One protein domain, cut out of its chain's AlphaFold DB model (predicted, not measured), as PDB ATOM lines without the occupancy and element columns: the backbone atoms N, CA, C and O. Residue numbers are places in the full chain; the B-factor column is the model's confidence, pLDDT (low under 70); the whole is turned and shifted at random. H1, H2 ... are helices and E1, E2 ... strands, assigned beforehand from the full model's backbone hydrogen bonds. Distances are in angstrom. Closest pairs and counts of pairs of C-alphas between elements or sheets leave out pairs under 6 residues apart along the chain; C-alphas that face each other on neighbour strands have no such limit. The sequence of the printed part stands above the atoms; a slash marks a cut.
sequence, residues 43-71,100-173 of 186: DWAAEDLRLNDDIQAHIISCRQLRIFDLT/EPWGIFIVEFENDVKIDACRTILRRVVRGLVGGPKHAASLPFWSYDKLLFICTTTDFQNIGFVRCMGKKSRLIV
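AT A GLANCE: This is residues 43 to 71 and 100 to 173 of the 186 residues of an uncharacterized protein of Candidatus Poribacteria bacterium (UniProt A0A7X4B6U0). A twisted four-stranded sheet has the long helix H2 slantwise over one face and no named helix over the other: two layers, H2 and the sheet. The short helix H1 sits near H2, off the sheet. The 103 printed residues run H1, E1, E2, H2, E3, E4; the sheet's order is E1, E2, E3, E4, mixed. The class is mixed, helices and strands, with 47 residues in named elements, under half. The whole is compact, radius of gyration of the C-alphas 13.2 A, spanning 36 by 29 by 26 A.

IN THESE COORDINATES: Find C-alpha 59 at (-12.836, -31.286, 25.211), where E1, residues 59 to 65, begins its 16.6 A. E2 is residues 103 to 109, 18.8 A; E3, 147 to 153, 19.7 A; E4, 159 to 163, 13.6 A, ending at (-6.641, -44.680, 36.391). H2, residues 115 to 131, runs 23.5 A; H1, residues 53 to 56, 5.0 A.

HOW THE PARTS SIT: Look first at E2 and E3, parallel, with N 107 and O 150 2.8 A apart, within hydrogen-bond range. Edge strand E1 is antiparallel to E2 (N 63 and O 106, 2.8 A). E4, the other edge, forms a hairpin with E3 (N 151 and O 160, 2.8 A). E2, H2, E3 are a strand-helix-strand unit, parallel neighbours with a helix between, its crossover right-handed. H2 is on the sheet, height 9.2 A, over E2 and E3, at 35 degrees to E2 on the local plane; its closest C-alphas to E2 are Cys 118 and Phe 109, 7.7 A. H1 is close to H2 but not clearly touching: the closest C-alphas, Ile 55 and Ile 121, are 6.5 A apart. Every O i to N i+4 pair in H2 is within hydrogen-bond range; H1 is too short for one.

THE WHOLE: The C-alphas farthest apart, Asp 54 and Thr 71, are 38.6 A apart. Residues 72 to 99 are not printed, and C-alphas 71 and 100 are 16.9 A apart across this cut. The link from H2 to E3, residues 132 to 146, is long. Mean pLDDT of the printed part is 71.2; look for values under 70 at, among others, residues 67 to 71, 131 to 141 and 164 to 173.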
ATOM      1  N   ASP A  43       0.285 -32.526  22.126       82.75
ATOM      2  CA  ASP A  43      -1.130 -32.340  21.816       82.75
ATOM      3  C   ASP A  43      -1.665 -33.443  20.900       82.75
ATOM      4  O   ASP A  43      -1.142 -33.694  19.814       82.75
ATOM      5  N   TRP A  44      -2.750 -34.088  21.328       83.38
ATOM      6  CA  TRP A  44      -3.486 -35.042  20.508       83.38
ATOM      7  C   TRP A  44      -4.652 -34.355  19.808       83.38
ATOM      8  O   TRP A  44      -5.559 -33.827  20.456       83.38
ATOM      9  N   ALA A  45      -4.660 -34.428  18.477       78.44
ATOM     10  CA  ALA A  45      -5.766 -33.935  17.674       78.44
ATOM     11  C   ALA A  45      -7.018 -34.819  17.847       78.44
ATOM     12  O   ALA A  45      -6.937 -36.028  18.097       78.44
ATOM     13  N   ALA A  46      -8.203 -34.221  17.702       75.50
ATOM     14  CA  ALA A  46      -9.475 -34.924  17.878       75.50
ATOM     15  C   ALA A  46      -9.649 -36.072  16.867       75.50
ATOM     16  O   ALA A  46     -10.226 -37.118  17.191       75.50
ATOM     17  N   GLU A  47      -9.099 -35.900  15.667       72.88
ATOM     18  CA  GLU A  47      -9.094 -36.871  14.578       72.88
ATOM     19  C   GLU A  47      -8.293 -38.125  14.951       72.88
ATOM     20  O   GLU A  47      -8.757 -39.248  14.721       72.88
ATOM     21  N   ASP A  48      -7.135 -37.948  15.595       74.88
ATOM     22  CA  ASP A  48      -6.282 -39.048  16.059       74.88
ATOM     23  C   ASP A  48      -6.959 -39.847  17.178       74.88
ATOM     24  O   ASP A  48      -6.860 -41.077  17.236       74.88
ATOM     25  N   LEU A  49      -7.720 -39.158  18.030       73.75
ATOM     26  CA  LEU A  49      -8.495 -39.753  19.120       73.75
ATOM     27  C   LEU A  49      -9.851 -40.318  18.672       73.75
ATOM     28  O   LEU A  49     -10.538 -40.965  19.471       73.75
ATOM     29  N   ARG A  50     -10.228 -40.131  17.398       72.88
ATOM     30  CA  ARG A  50     -11.490 -40.606  16.800       72.88
ATOM     31  C   ARG A  50     -12.718 -40.109  17.557       72.88
ATOM     32  O   ARG A  50     -13.678 -40.859  17.786       72.88
ATOM     33  N   LEU A  51     -12.660 -38.859  17.989       77.19
ATOM     34  CA  LEU A  51     -13.776 -38.188  18.634       77.19
ATOM     35  C   LEU A  51     -14.754 -37.715  17.553       77.19
ATOM     36  O   LEU A  51     -14.346 -37.343  16.458       77.19
ATOM     37  N   ASN A  52     -16.053 -37.803  17.830       77.31
ATOM     38  CA  ASN A  52     -17.079 -37.177  16.995       77.31
ATOM     39  C   ASN A  52     -17.289 -35.723  17.434       77.31
ATOM     40  O   ASN A  52     -17.035 -35.397  18.594       77.31
ATOM     41  N   ASP A  53     -17.829 -34.899  16.538       74.81
ATOM     42  CA  ASP A  53     -18.021 -33.454  16.727       74.81
ATOM     43  C   ASP A  53     -18.748 -33.110  18.042       74.81
ATOM     44  O   ASP A  53     -18.314 -32.229  18.780       74.81
ATOM     45  N   ASP A  54     -19.787 -33.876  18.401       73.38
ATOM     46  CA  ASP A  54     -20.543 -33.681  19.651       73.38
ATOM     47  C   ASP A  54     -19.682 -33.842  20.919       73.38
ATOM     48  O   ASP A  54     -19.975 -33.260  21.959       73.38
ATOM     49  N   ILE A  55     -18.644 -34.683  20.867       70.00
ATOM     50  CA  ILE A  55     -17.731 -34.932  21.991       70.00
ATOM     51  C   ILE A  55     -16.570 -33.947  21.971       70.00
ATOM     52  O   ILE A  55     -16.150 -33.490  23.034       70.00
ATOM     53  N   GLN A  56     -16.059 -33.629  20.783       72.75
ATOM     54  CA  GLN A  56     -14.995 -32.648  20.613       72.75
ATOM     55  C   GLN A  56     -15.398 -31.290  21.188       72.75
ATOM     56  O   GLN A  56     -14.564 -30.638  21.797       72.75
ATOM     57  N   ALA A  57     -16.675 -30.911  21.077       77.38
ATOM     58  CA  ALA A  57     -17.188 -29.676  21.661       77.38
ATOM     59  C   ALA A  57     -16.906 -29.541  23.170       77.38
ATOM     60  O   ALA A  57     -16.721 -28.434  23.645       77.38
ATOM     61  N   HIS A  58     -16.825 -30.653  23.908       80.12
ATOM     62  CA  HIS A  58     -16.642 -30.649  25.362       80.12
ATOM     63  C   HIS A  58     -15.195 -30.867  25.826       80.12
ATOM     64  O   HIS A  58     -14.932 -30.813  27.031       80.12
ATOM     65  N   ILE A  59     -14.266 -31.157  24.908       83.75
ATOM     66  CA  ILE A  59     -12.836 -31.286  25.211       83.75
ATOM     67  C   ILE A  59     -12.116 -30.086  24.624       83.75
ATOM     68  O   ILE A  59     -12.098 -29.891  23.413       83.75
ATOM     69  N   ILE A  60     -11.454 -29.335  25.489       85.56
ATOM     70  CA  ILE A  60     -10.655 -28.182  25.090       85.56
ATOM     71  C   ILE A  60      -9.272 -28.640  24.645       85.56
ATOM     72  O   ILE A  60      -8.788 -28.217  23.598       85.56
ATOM     73  N   SER A  61      -8.650 -29.544  25.403       87.00
ATOM     74  CA  SER A  61      -7.364 -30.121  25.026       87.00
ATOM     75  C   SER A  61      -7.187 -31.540  25.567       87.00
ATOM     76  O   SER A  61      -7.729 -31.914  26.608       87.00
ATOM     77  N   CYS A  62      -6.435 -32.363  24.837       88.75
ATOM     78  CA  CYS A  62      -5.984 -33.672  25.295       88.75
ATOM     79  C   CYS A  62      -4.485 -33.765  25.038       88.75
ATOM     80  O   CYS A  62      -4.054 -33.954  23.902       88.75
ATOM     81  N   ARG A  63      -3.689 -33.632  26.093       88.25
ATOM     82  CA  ARG A  63      -2.234 -33.534  25.998       88.25
ATOM     83  C   ARG A  63      -1.591 -34.719  26.680       88.25
ATOM     84  O   ARG A  63      -1.894 -35.023  27.829       88.25
ATOM     85  N   GLN A  64      -0.704 -35.416  25.995       86.44
ATOM     86  CA  GLN A  64       0.085 -36.469  26.610       86.44
ATOM     87  C   GLN A  64       1.279 -35.851  27.325       86.44
ATOM     88  O   GLN A  64       2.067 -35.155  26.701       86.44
ATOM     89  N   LEU A  65       1.454 -36.165  28.601       83.38
ATOM     90  CA  LEU A  65       2.599 -35.736  29.388       83.38
ATOM     91  C   LEU A  65       3.817 -36.625  29.068       83.38
ATOM     92  O   LEU A  65       3.769 -37.848  29.206       83.38
ATOM     93  N   ARG A  66       4.904 -36.001  28.615       77.44
ATOM     94  CA  ARG A  66       6.123 -36.599  28.043       77.44
ATOM     95  C   ARG A  66       7.343 -36.422  28.953       77.44
ATOM     96  O   ARG A  66       8.459 -36.212  28.502       77.44
ATOM     97  N   ILE A  67       7.147 -36.549  30.262       64.88
ATOM     98  CA  ILE A  67       8.213 -36.313  31.251       64.88
ATOM     99  C   ILE A  67       9.336 -37.362  31.171       64.88
ATOM    100  O   ILE A  67      10.493 -37.046  31.420       64.88
ATOM    101  N   PHE A  68       9.022 -38.608  30.803       57.72
ATOM    102  CA  PHE A  68      10.020 -39.686  30.739       57.72
ATOM    103  C   PHE A  68      10.977 -39.583  29.543       57.72
ATOM    104  O   PHE A  68      12.004 -40.254  29.543       57.72
ATOM    105  N   ASP A  69      10.671 -38.734  28.558       53.53
ATOM    106  CA  ASP A  69      11.566 -38.472  27.428       53.53
ATOM    107  C   ASP A  69      12.614 -37.384  27.776       53.53
ATOM    108  O   ASP A  69      13.620 -37.252  27.084       53.53
ATOM    109  N   LEU A  70      12.466 -36.669  28.906       48.03
ATOM    110  CA  LEU A  70      13.384 -35.597  29.332       48.03
ATOM    111  C   LEU A  70      14.786 -36.098  29.732       48.03
ATOM    112  O   LEU A  70      15.720 -35.303  29.824       48.03
ATOM    113  N   THR A  71      14.972 -37.404  29.955       42.41
ATOM    114  CA  THR A  71      16.307 -37.992  30.170       42.41
ATOM    115  C   THR A  71      17.102 -38.174  28.877       42.41
ATOM    116  O   THR A  71      18.315 -38.368  28.948       42.41
ATOM    117  N   GLU A 100       6.072 -51.571  29.183       55.16
ATOM    118  CA  GLU A 100       5.201 -50.611  28.507       55.16
ATOM    119  C   GLU A 100       5.138 -49.336  29.370       55.16
ATOM    120  O   GLU A 100       4.715 -49.421  30.536       55.16
ATOM    121  N   PRO A 101       5.616 -48.184  28.861       65.62
ATOM    122  CA  PRO A 101       5.659 -46.962  29.642       65.62
ATOM    123  C   PRO A 101       4.231 -46.511  29.944       65.62
ATOM    124  O   PRO A 101       3.314 -46.727  29.150       65.62
ATOM    125  N   TRP A 102       4.027 -45.881  31.098       72.12
ATOM    126  CA  TRP A 102       2.727 -45.305  31.422       72.12
ATOM    127  C   TRP A 102       2.369 -44.200  30.420       72.12
ATOM    128  O   TRP A 102       3.158 -43.292  30.176       72.12
ATOM    129  N   GLY A 103       1.166 -44.267  29.855       78.69
ATOM    130  CA  GLY A 103       0.570 -43.184  29.087       78.69
ATOM    131  C   GLY A 103      -0.168 -42.249  30.034       78.69
ATOM    132  O   GLY A 103      -1.220 -42.607  30.567       78.69
ATOM    133  N   ILE A 104       0.402 -41.071  30.265       83.38
ATOM    134  CA  ILE A 104      -0.192 -40.046  31.123       83.38
ATOM    135  C   ILE A 104      -0.768 -38.957  30.232       83.38
ATOM    136  O   ILE A 104      -0.073 -38.428  29.368       83.38
ATOM    137  N   PHE A 105      -2.032 -38.621  30.449       86.81
ATOM    138  CA  PHE A 105      -2.763 -37.668  29.627       86.81
ATOM    139  C   PHE A 105      -3.431 -36.622  30.505       86.81
ATOM    140  O   PHE A 105      -4.132 -36.970  31.449       86.81
ATOM    141  N   ILE A 106      -3.247 -35.352  30.179       88.75
ATOM    142  CA  ILE A 106      -3.992 -34.233  30.737       88.75
ATOM    143  C   ILE A 106      -5.156 -33.959  29.787       88.75
ATOM    144  O   ILE A 106      -4.945 -33.704  28.603       88.75
ATOM    145  N   VAL A 107      -6.382 -34.064  30.289       88.38
ATOM    146  CA  VAL A 107      -7.598 -33.810  29.512       88.38
ATOM    147  C   VAL A 107      -8.315 -32.623  30.121       88.38
ATOM    148  O   VAL A 107      -8.769 -32.677  31.265       88.38
ATOM    149  N   GLU A 108      -8.408 -31.560  29.343       88.81
ATOM    150  CA  GLU A 108      -9.062 -30.321  29.717       88.81
ATOM    151  C   GLU A 108     -10.488 -30.306  29.165       88.81
ATOM    152  O   GLU A 108     -10.706 -30.477  27.964       88.81
ATOM    153  N   PHE A 109     -11.458 -30.114  30.053       86.44
ATOM    154  CA  PHE A 109     -12.882 -30.039  29.735       86.44
ATOM    155  C   PHE A 109     -13.403 -28.611  29.905       86.44
ATOM    156  O   PHE A 109     -12.842 -27.819  30.668       86.44
ATOM    157  N   GLU A 110     -14.520 -28.295  29.246       82.75
ATOM    158  CA  GLU A 110     -15.256 -27.064  29.556       82.75
ATOM    159  C   GLU A 110     -15.763 -27.082  31.012       82.75
ATOM    160  O   GLU A 110     -15.998 -28.137  31.613       82.75
ATOM    161  N   ASN A 111     -15.941 -25.899  31.601       76.50
ATOM    162  CA  ASN A 111     -16.215 -25.764  33.038       76.50
ATOM    163  C   ASN A 111     -17.590 -26.316  33.462       76.50
ATOM    164  O   ASN A 111     -17.797 -26.613  34.637       76.50
ATOM    165  N   ASP A 112     -18.538 -26.451  32.533       77.75
ATOM    166  CA  ASP A 112     -19.913 -26.902  32.770       77.75
ATOM    167  C   ASP A 112     -20.172 -28.358  32.335       77.75
ATOM    168  O   ASP A 112     -21.309 -28.847  32.413       77.75
ATOM    169  N   VAL A 113     -19.128 -29.093  31.930       71.38
ATOM    170  CA  VAL A 113     -19.263 -30.492  31.508       71.38
ATOM    171  C   VAL A 113     -19.662 -31.369  32.693       71.38
ATOM    172  O   VAL A 113     -19.004 -31.443  33.730       71.38
ATOM    173  N   LYS A 114     -20.760 -32.112  32.525       72.75
ATOM    174  CA  LYS A 114     -21.219 -33.079  33.531       72.75
ATOM    175  C   LYS A 114     -20.238 -34.245  33.652       72.75
ATOM    176  O   LYS A 114     -19.806 -34.805  32.649       72.75
ATOM    177  N   ILE A 115     -20.026 -34.730  34.874       68.06
ATOM    178  CA  ILE A 115     -19.189 -35.907  35.177       68.06
ATOM    179  C   ILE A 115     -19.497 -37.142  34.307       68.06
ATOM    180  O   ILE A 115     -18.587 -37.844  33.862       68.06
ATOM    181  N   ASP A 116     -20.772 -37.401  34.003       67.38
ATOM    182  CA  ASP A 116     -21.188 -38.519  33.146       67.38
ATOM    183  C   ASP A 116     -20.770 -38.336  31.680       67.38
ATOM    184  O   ASP A 116     -20.463 -39.316  30.981       67.38
ATOM    185  N   ALA A 117     -20.723 -37.083  31.220       73.50
ATOM    186  CA  ALA A 117     -20.161 -36.729  29.928       73.50
ATOM    187  C   ALA A 117     -18.644 -36.956  29.954       73.50
ATOM    188  O   ALA A 117     -18.173 -37.749  29.141       73.50
ATOM    189  N   CYS A 118     -17.908 -36.447  30.954       73.25
ATOM    190  CA  CYS A 118     -16.466 -36.706  31.117       73.25
ATOM    191  C   CYS A 118     -16.142 -38.209  31.068       73.25
ATOM    192  O   CYS A 118     -15.281 -38.652  30.309       73.25
ATOM    193  N   ARG A 119     -16.904 -39.039  31.796       74.69
ATOM    194  CA  ARG A 119     -16.789 -40.510  31.774       74.69
ATOM    195  C   ARG A 119     -16.956 -41.097  30.375       74.69
ATOM    196  O   ARG A 119     -16.243 -42.023  29.988       74.69
ATOM    197  N   THR A 120     -17.947 -40.623  29.629       76.12
ATOM    198  CA  THR A 120     -18.242 -41.113  28.275       76.12
ATOM    199  C   THR A 120     -17.169 -40.695  27.283       76.12
ATOM    200  O   THR A 120     -16.776 -41.501  26.438       76.12
ATOM    201  N   ILE A 121     -16.661 -39.481  27.443       78.56
ATOM    202  CA  ILE A 121     -15.590 -38.910  26.646       78.56
ATOM    203  C   ILE A 121     -14.280 -39.670  26.882       78.56
ATOM    204  O   ILE A 121     -13.712 -40.205  25.933       78.56
ATOM    205  N   LEU A 122     -13.864 -39.862  28.138       80.69
ATOM    206  CA  LEU A 122     -12.677 -40.654  28.487       80.69
ATOM    207  C   LEU A 122     -12.754 -42.078  27.923       80.69
ATOM    208  O   LEU A 122     -11.776 -42.597  27.389       80.69
ATOM    209  N   ARG A 123     -13.940 -42.707  27.947       78.75
ATOM    210  CA  ARG A 123     -14.156 -44.015  27.303       78.75
ATOM    211  C   ARG A 123     -13.864 -44.019  25.809       78.75
ATOM    212  O   ARG A 123     -13.464 -45.059  25.285       78.75
ATOM    213  N   ARG A 124     -14.101 -42.912  25.113       78.75
ATOM    214  CA  ARG A 124     -13.806 -42.768  23.685       78.75
ATOM    215  C   ARG A 124     -12.324 -42.500  23.459       78.75
ATOM    216  O   ARG A 124     -11.737 -43.230  22.669       78.75
ATOM    217  N   VAL A 125     -11.725 -41.589  24.228       81.00
ATOM    218  CA  VAL A 125     -10.281 -41.298  24.192       81.00
ATOM    219  C   VAL A 125      -9.466 -42.581  24.372       81.00
ATOM    220  O   VAL A 125      -8.675 -42.946  23.510       81.00
ATOM    221  N   VAL A 126      -9.753 -43.366  25.415       79.94
ATOM    222  CA  VAL A 126      -9.078 -44.653  25.658       79.94
ATOM    223  C   VAL A 126      -9.273 -45.641  24.500       79.94
ATOM    224  O   VAL A 126      -8.373 -46.414  24.187       79.94
ATOM    225  N   ARG A 127     -10.440 -45.655  23.843       76.12
ATOM    226  CA  ARG A 127     -10.667 -46.517  22.667       76.12
ATOM    227  C   ARG A 127      -9.847 -46.076  21.457       76.12
ATOM    228  O   ARG A 127      -9.442 -46.949  20.695       76.12
ATOM    229  N   GLY A 128      -9.625 -44.775  21.281       74.50
ATOM    230  CA  GLY A 128      -8.698 -44.244  20.281       74.50
ATOM    231  C   GLY A 128      -7.270 -44.706  20.563       74.50
ATOM    232  O   GLY A 128      -6.653 -45.332  19.706       74.50
ATOM    233  N   LEU A 129      -6.818 -44.525  21.807       75.25
ATOM    234  CA  LEU A 129      -5.446 -44.812  22.241       75.25
ATOM    235  C   LEU A 129      -5.091 -46.312  22.287       75.25
ATOM    236  O   LEU A 129      -3.972 -46.685  21.957       75.25
ATOM    237  N   VAL A 130      -6.027 -47.185  22.684       71.69
ATOM    238  CA  VAL A 130      -5.779 -48.636  22.892       71.69
ATOM    239  C   VAL A 130      -6.365 -49.507  21.768       71.69
ATOM    240  O   VAL A 130      -6.208 -50.724  21.762       71.69
ATOM    241  N   GLY A 131      -7.108 -48.931  20.820       57.03
ATOM    242  CA  GLY A 131      -7.904 -49.692  19.843       57.03
ATOM    243  C   GLY A 131      -7.711 -49.304  18.376       57.03
ATOM    244  O   GLY A 131      -8.448 -49.811  17.525       57.03
ATOM    245  N   GLY A 132      -6.779 -48.402  18.059       53.84
ATOM    246  CA  GLY A 132      -6.554 -47.904  16.699       53.84
ATOM    247  C   GLY A 132      -5.779 -48.875  15.778       53.84
ATOM    248  O   GLY A 132      -4.924 -49.624  16.251       53.84
ATOM    249  N   PRO A 133      -6.025 -48.871  14.445       47.72
ATOM    250  CA  PRO A 133      -5.072 -49.367  13.454       47.72
ATOM    251  C   PRO A 133      -3.756 -48.628  13.647       47.72
ATOM    252  O   PRO A 133      -3.798 -47.440  13.950       47.72
ATOM    253  N   LYS A 134      -2.635 -49.335  13.444       49.41
ATOM    254  CA  LYS A 134      -1.260 -48.828  13.548       49.41
ATOM    255  C   LYS A 134      -1.212 -47.331  13.239       49.41
ATOM    256  O   LYS A 134      -1.255 -46.946  12.070       49.41
ATOM    257  N   HIS A 135      -1.122 -46.510  14.287       49.78
ATOM    258  CA  HIS A 135      -0.596 -45.167  14.132       49.78
ATOM    259  C   HIS A 135       0.728 -45.282  13.359       49.78
ATOM    260  O   HIS A 135       1.355 -46.352  13.364       49.78
ATOM    261  N   ALA A 136       1.127 -44.217  12.650       43.53
ATOM    262  CA  ALA A 136       2.448 -44.156  12.023       43.53
ATOM    263  C   ALA A 136       3.472 -44.781  12.984       43.53
ATOM    264  O   ALA A 136       3.382 -44.540  14.186       43.53
ATOM    265  N   ALA A 137       4.343 -45.659  12.473       44.12
ATOM    266  CA  ALA A 137       5.107 -46.670  13.223       44.12
ATOM    267  C   ALA A 137       5.987 -46.155  14.395       44.12
ATOM    268  O   ALA A 137       6.718 -46.937  14.994       44.12
ATOM    269  N   SER A 138       5.919 -44.863  14.705       49.62
ATOM    270  CA  SER A 138       6.563 -44.122  15.780       49.62
ATOM    271  C   SER A 138       5.702 -43.886  17.034       49.62
ATOM    272  O   SER A 138       6.257 -43.429  18.030       49.62
ATOM    273  N   LEU A 139       4.387 -44.150  17.035       55.03
ATOM    274  CA  LEU A 139       3.554 -43.928  18.230       55.03
ATOM    275  C   LEU A 139       3.431 -45.197  19.101       55.03
ATOM    276  O   LEU A 139       3.132 -46.272  18.570       55.03
ATOM    277  N   PRO A 140       3.644 -45.096  20.430       56.16
ATOM    278  CA  PRO A 140       3.546 -46.236  21.335       56.16
ATOM    279  C   PRO A 140       2.095 -46.710  21.486       56.16
ATOM    280  O   PRO A 140       1.152 -45.923  21.454       56.16
ATOM    281  N   PHE A 141       1.923 -48.017  21.670       64.31
ATOM    282  CA  PHE A 141       0.639 -48.631  21.999       64.31
ATOM    283  C   PHE A 141       0.598 -48.891  23.508       64.31
ATOM    284  O   PHE A 141       1.529 -49.493  24.040       64.31
ATOM    285  N   TRP A 142      -0.456 -48.447  24.195       73.31
ATOM    286  CA  TRP A 142      -0.590 -48.619  25.647       73.31
ATOM    287  C   TRP A 142      -1.563 -49.737  26.005       73.31
ATOM    288  O   TRP A 142      -2.664 -49.812  25.455       73.31
ATOM    289  N   SER A 143      -1.216 -50.551  27.003       69.31
ATOM    290  CA  SER A 143      -2.204 -51.378  27.696       69.31
ATOM    291  C   SER A 143      -3.129 -50.532  28.574       69.31
ATOM    292  O   SER A 143      -2.739 -49.508  29.137       69.31
ATOM    293  N   TYR A 144      -4.380 -50.982  28.731       70.50
ATOM    294  CA  TYR A 144      -5.394 -50.294  29.541       70.50
ATOM    295  C   TYR A 144      -4.938 -50.007  30.976       70.50
ATOM    296  O   TYR A 144      -5.321 -48.998  31.540       70.50
ATOM    297  N   ASP A 145      -4.153 -50.888  31.583       69.75
ATOM    298  CA  ASP A 145      -3.670 -50.773  32.961       69.75
ATOM    299  C   ASP A 145      -2.466 -49.832  33.127       69.75
ATOM    300  O   ASP A 145      -2.027 -49.591  34.256       69.75
ATOM    301  N   LYS A 146      -1.958 -49.286  32.017       74.81
ATOM    302  CA  LYS A 146      -0.840 -48.339  31.948       74.81
ATOM    303  C   LYS A 146      -1.285 -46.935  31.549       74.81
ATOM    304  O   LYS A 146      -0.455 -46.128  31.150       74.81
ATOM    305  N   LEU A 147      -2.579 -46.627  31.663       78.75
ATOM    306  CA  LEU A 147      -3.123 -45.304  31.365       78.75
ATOM    307  C   LEU A 147      -3.559 -44.567  32.634       78.75
ATOM    308  O   LEU A 147      -4.351 -45.083  33.434       78.75
ATOM    309  N   LEU A 148      -3.078 -43.334  32.770       82.31
ATOM    310  CA  LEU A 148      -3.491 -42.371  33.784       82.31
ATOM    311  C   LEU A 148      -3.976 -41.097  33.094       82.31
ATOM    312  O   LEU A 148      -3.262 -40.511  32.288       82.31
ATOM    313  N   PHE A 149      -5.176 -40.651  33.443       84.94
ATOM    314  CA  PHE A 149      -5.725 -39.382  32.988       84.94
ATOM    315  C   PHE A 149      -5.782 -38.399  34.154       84.94
ATOM    316  O   PHE A 149      -6.230 -38.752  35.245       84.94
ATOM    317  N   ILE A 150      -5.342 -37.173  33.912       86.81
ATOM    318  CA  ILE A 150      -5.486 -36.016  34.786       86.81
ATOM    319  C   ILE A 150      -6.536 -35.133  34.120       86.81
ATOM    320  O   ILE A 150      -6.287 -34.529  33.082       86.81
ATOM    321  N   CYS A 151      -7.747 -35.129  34.653       85.44
ATOM    322  CA  CYS A 151      -8.867 -34.379  34.103       85.44
ATOM    323  C   CYS A 151      -8.979 -33.048  34.827       85.44
ATOM    324  O   CYS A 151      -9.075 -33.054  36.051       85.44
ATOM    325  N   THR A 152      -9.007 -31.940  34.097       85.44
ATOM    326  CA  THR A 152      -9.151 -30.601  34.677       85.44
ATOM    327  C   THR A 152     -10.173 -29.766  33.911       85.44
ATOM    328  O   THR A 152     -10.449 -30.039  32.744       85.44
ATOM    329  N   THR A 153     -10.744 -28.758  34.562       83.25
ATOM    330  CA  THR A 153     -11.453 -27.650  33.907       83.25
ATOM    331  C   THR A 153     -10.483 -26.516  33.562       83.25
ATOM    332  O   THR A 153      -9.385 -26.460  34.123       83.25
ATOM    333  N   THR A 154     -10.868 -25.604  32.660       81.81
ATOM    334  CA  THR A 154     -10.009 -24.459  32.252       81.81
ATOM    335  C   THR A 154      -9.614 -23.559  33.412       81.81
ATOM    336  O   THR A 154      -8.531 -22.987  33.437       81.81
ATOM    337  N   ASP A 155     -10.509 -23.430  34.384       79.25
ATOM    338  CA  ASP A 155     -10.323 -22.627  35.585       79.25
ATOM    339  C   ASP A 155      -9.642 -23.397  36.728       79.25
ATOM    340  O   ASP A 155      -9.517 -22.856  37.831       79.25
ATOM    341  N   PHE A 156      -9.256 -24.661  36.487       77.06
ATOM    342  CA  PHE A 156      -8.668 -25.583  37.464       77.06
ATOM    343  C   PHE A 156      -9.477 -25.718  38.770       77.06
ATOM    344  O   PHE A 156      -8.961 -26.188  39.784       77.06
ATOM    345  N   GLN A 157     -10.765 -25.352  38.771       74.44
ATOM    346  CA  GLN A 157     -11.636 -25.526  39.939       74.44
ATOM    347  C   GLN A 157     -11.978 -26.996  40.173       74.44
ATOM    348  O   GLN A 157     -12.213 -27.409  41.308       74.44
ATOM    349  N   ASN A 158     -11.995 -27.794  39.103       72.88
ATOM    350  CA  ASN A 158     -12.224 -29.225  39.175       72.88
ATOM    351  C   ASN A 158     -11.035 -29.957  38.568       72.88
ATOM    352  O   ASN A 158     -10.839 -29.906  37.359       72.88
ATOM    353  N   ILE A 159     -10.303 -30.700  39.398       78.94
ATOM    354  CA  ILE A 159      -9.255 -31.618  38.956       78.94
ATOM    355  C   ILE A 159      -9.542 -33.034  39.463       78.94
ATOM    356  O   ILE A 159     -10.059 -33.230  40.561       78.94
ATOM    357  N   GLY A 160      -9.232 -34.042  38.655       76.38
ATOM    358  CA  GLY A 160      -9.429 -35.447  38.984       76.38
ATOM    359  C   GLY A 160      -8.380 -36.341  38.358       76.38
ATOM    360  O   GLY A 160      -7.912 -36.089  37.254       76.38
ATOM    361  N   PHE A 161      -8.053 -37.429  39.048       78.00
ATOM    362  CA  PHE A 161      -7.175 -38.467  38.524       78.00
ATOM    363  C   PHE A 161      -8.009 -39.702  38.188       78.00
ATOM    364  O   PHE A 161      -8.779 -40.197  39.009       78.00
ATOM    365  N   VAL A 162      -7.862 -40.214  36.970       75.50
ATOM    366  CA  VAL A 162      -8.565 -41.403  36.489       75.50
ATOM    367  C   VAL A 162      -7.540 -42.425  36.036       75.50
ATOM    368  O   VAL A 162      -6.856 -42.256  35.027       75.50
ATOM    369  N   ARG A 163      -7.458 -43.530  36.771       74.75
ATOM    370  CA  ARG A 163      -6.641 -44.680  36.391       74.75
ATOM    371  C   ARG A 163      -7.499 -45.704  35.671       74.75
ATOM    372  O   ARG A 163      -8.547 -46.110  36.161       74.75
ATOM    373  N   CYS A 164      -7.018 -46.182  34.537       67.19
ATOM    374  CA  CYS A 164      -7.679 -47.267  33.833       67.19
ATOM    375  C   CYS A 164      -7.260 -48.616  34.442       67.19
ATOM    376  O   CYS A 164      -6.078 -48.876  34.655       67.19
ATOM    377  N   MET A 165      -8.233 -49.472  34.766       63.34
ATOM    378  CA  MET A 165      -8.004 -50.779  35.396       63.34
ATOM    379  C   MET A 165      -8.820 -51.874  34.699       63.34
ATOM    380  O   MET A 165      -9.998 -51.678  34.404       63.34
ATOM    381  N   GLY A 166      -8.223 -53.057  34.500       57.56
ATOM    382  CA  GLY A 166      -8.937 -54.293  34.148       57.56
ATOM    383  C   GLY A 166      -8.708 -54.852  32.735       57.56
ATOM    384  O   GLY A 166      -8.232 -54.183  31.823       57.56
ATOM    385  N   LYS A 167      -9.081 -56.129  32.549       52.59
ATOM    386  CA  LYS A 167      -9.049 -56.836  31.258       52.59
ATOM    387  C   LYS A 167     -10.402 -56.663  30.554       52.59
ATOM    388  O   LYS A 167     -11.388 -57.259  30.971       52.59
ATOM    389  N   LYS A 168     -10.409 -55.887  29.466       47.69
ATOM    390  CA  LYS A 168     -11.552 -55.523  28.598       47.69
ATOM    391  C   LYS A 168     -12.537 -54.497  29.178       47.69
ATOM    392  O   LYS A 168     -13.390 -54.812  29.998       47.69
ATOM    393  N   SER A 169     -12.455 -53.291  28.611       44.03
ATOM    394  CA  SER A 169     -13.512 -52.283  28.393       44.03
ATOM    395  C   SER A 169     -14.433 -51.861  29.543       44.03
ATOM    396  O   SER A 169     -15.363 -51.088  29.300       44.03
ATOM    397  N   ARG A 170     -14.227 -52.317  30.775       39.97
ATOM    398  CA  ARG A 170     -14.776 -51.644  31.945       39.97
ATOM    399  C   ARG A 170     -13.741 -50.644  32.378       39.97
ATOM    400  O   ARG A 170     -12.862 -50.944  33.169       39.97
ATOM    401  N   LEU A 171     -13.851 -49.456  31.799       43.16
ATOM    402  CA  LEU A 171     -13.272 -48.301  32.438       43.16
ATOM    403  C   LEU A 171     -14.002 -48.159  33.759       43.16
ATOM    404  O   LEU A 171     -15.140 -47.693  33.809       43.16
ATOM    405  N   ILE A 172     -13.343 -48.640  34.803       45.06
ATOM    406  CA  ILE A 172     -13.566 -48.173  36.152       45.06
ATOM    407  C   ILE A 172     -13.077 -46.723  36.124       45.06
ATOM    408  O   ILE A 172     -11.979 -46.401  36.554       45.06
ATOM    409  N   VAL A 173     -13.865 -45.848  35.491       43.56
ATOM    410  CA  VAL A 173     -13.800 -44.425  35.785       43.56
ATOM    411  C   VAL A 173     -14.487 -44.332  37.130       43.56
ATOM    412  O   VAL A 173     -15.649 -43.946  37.176       43.56
TER     413      VAL A 173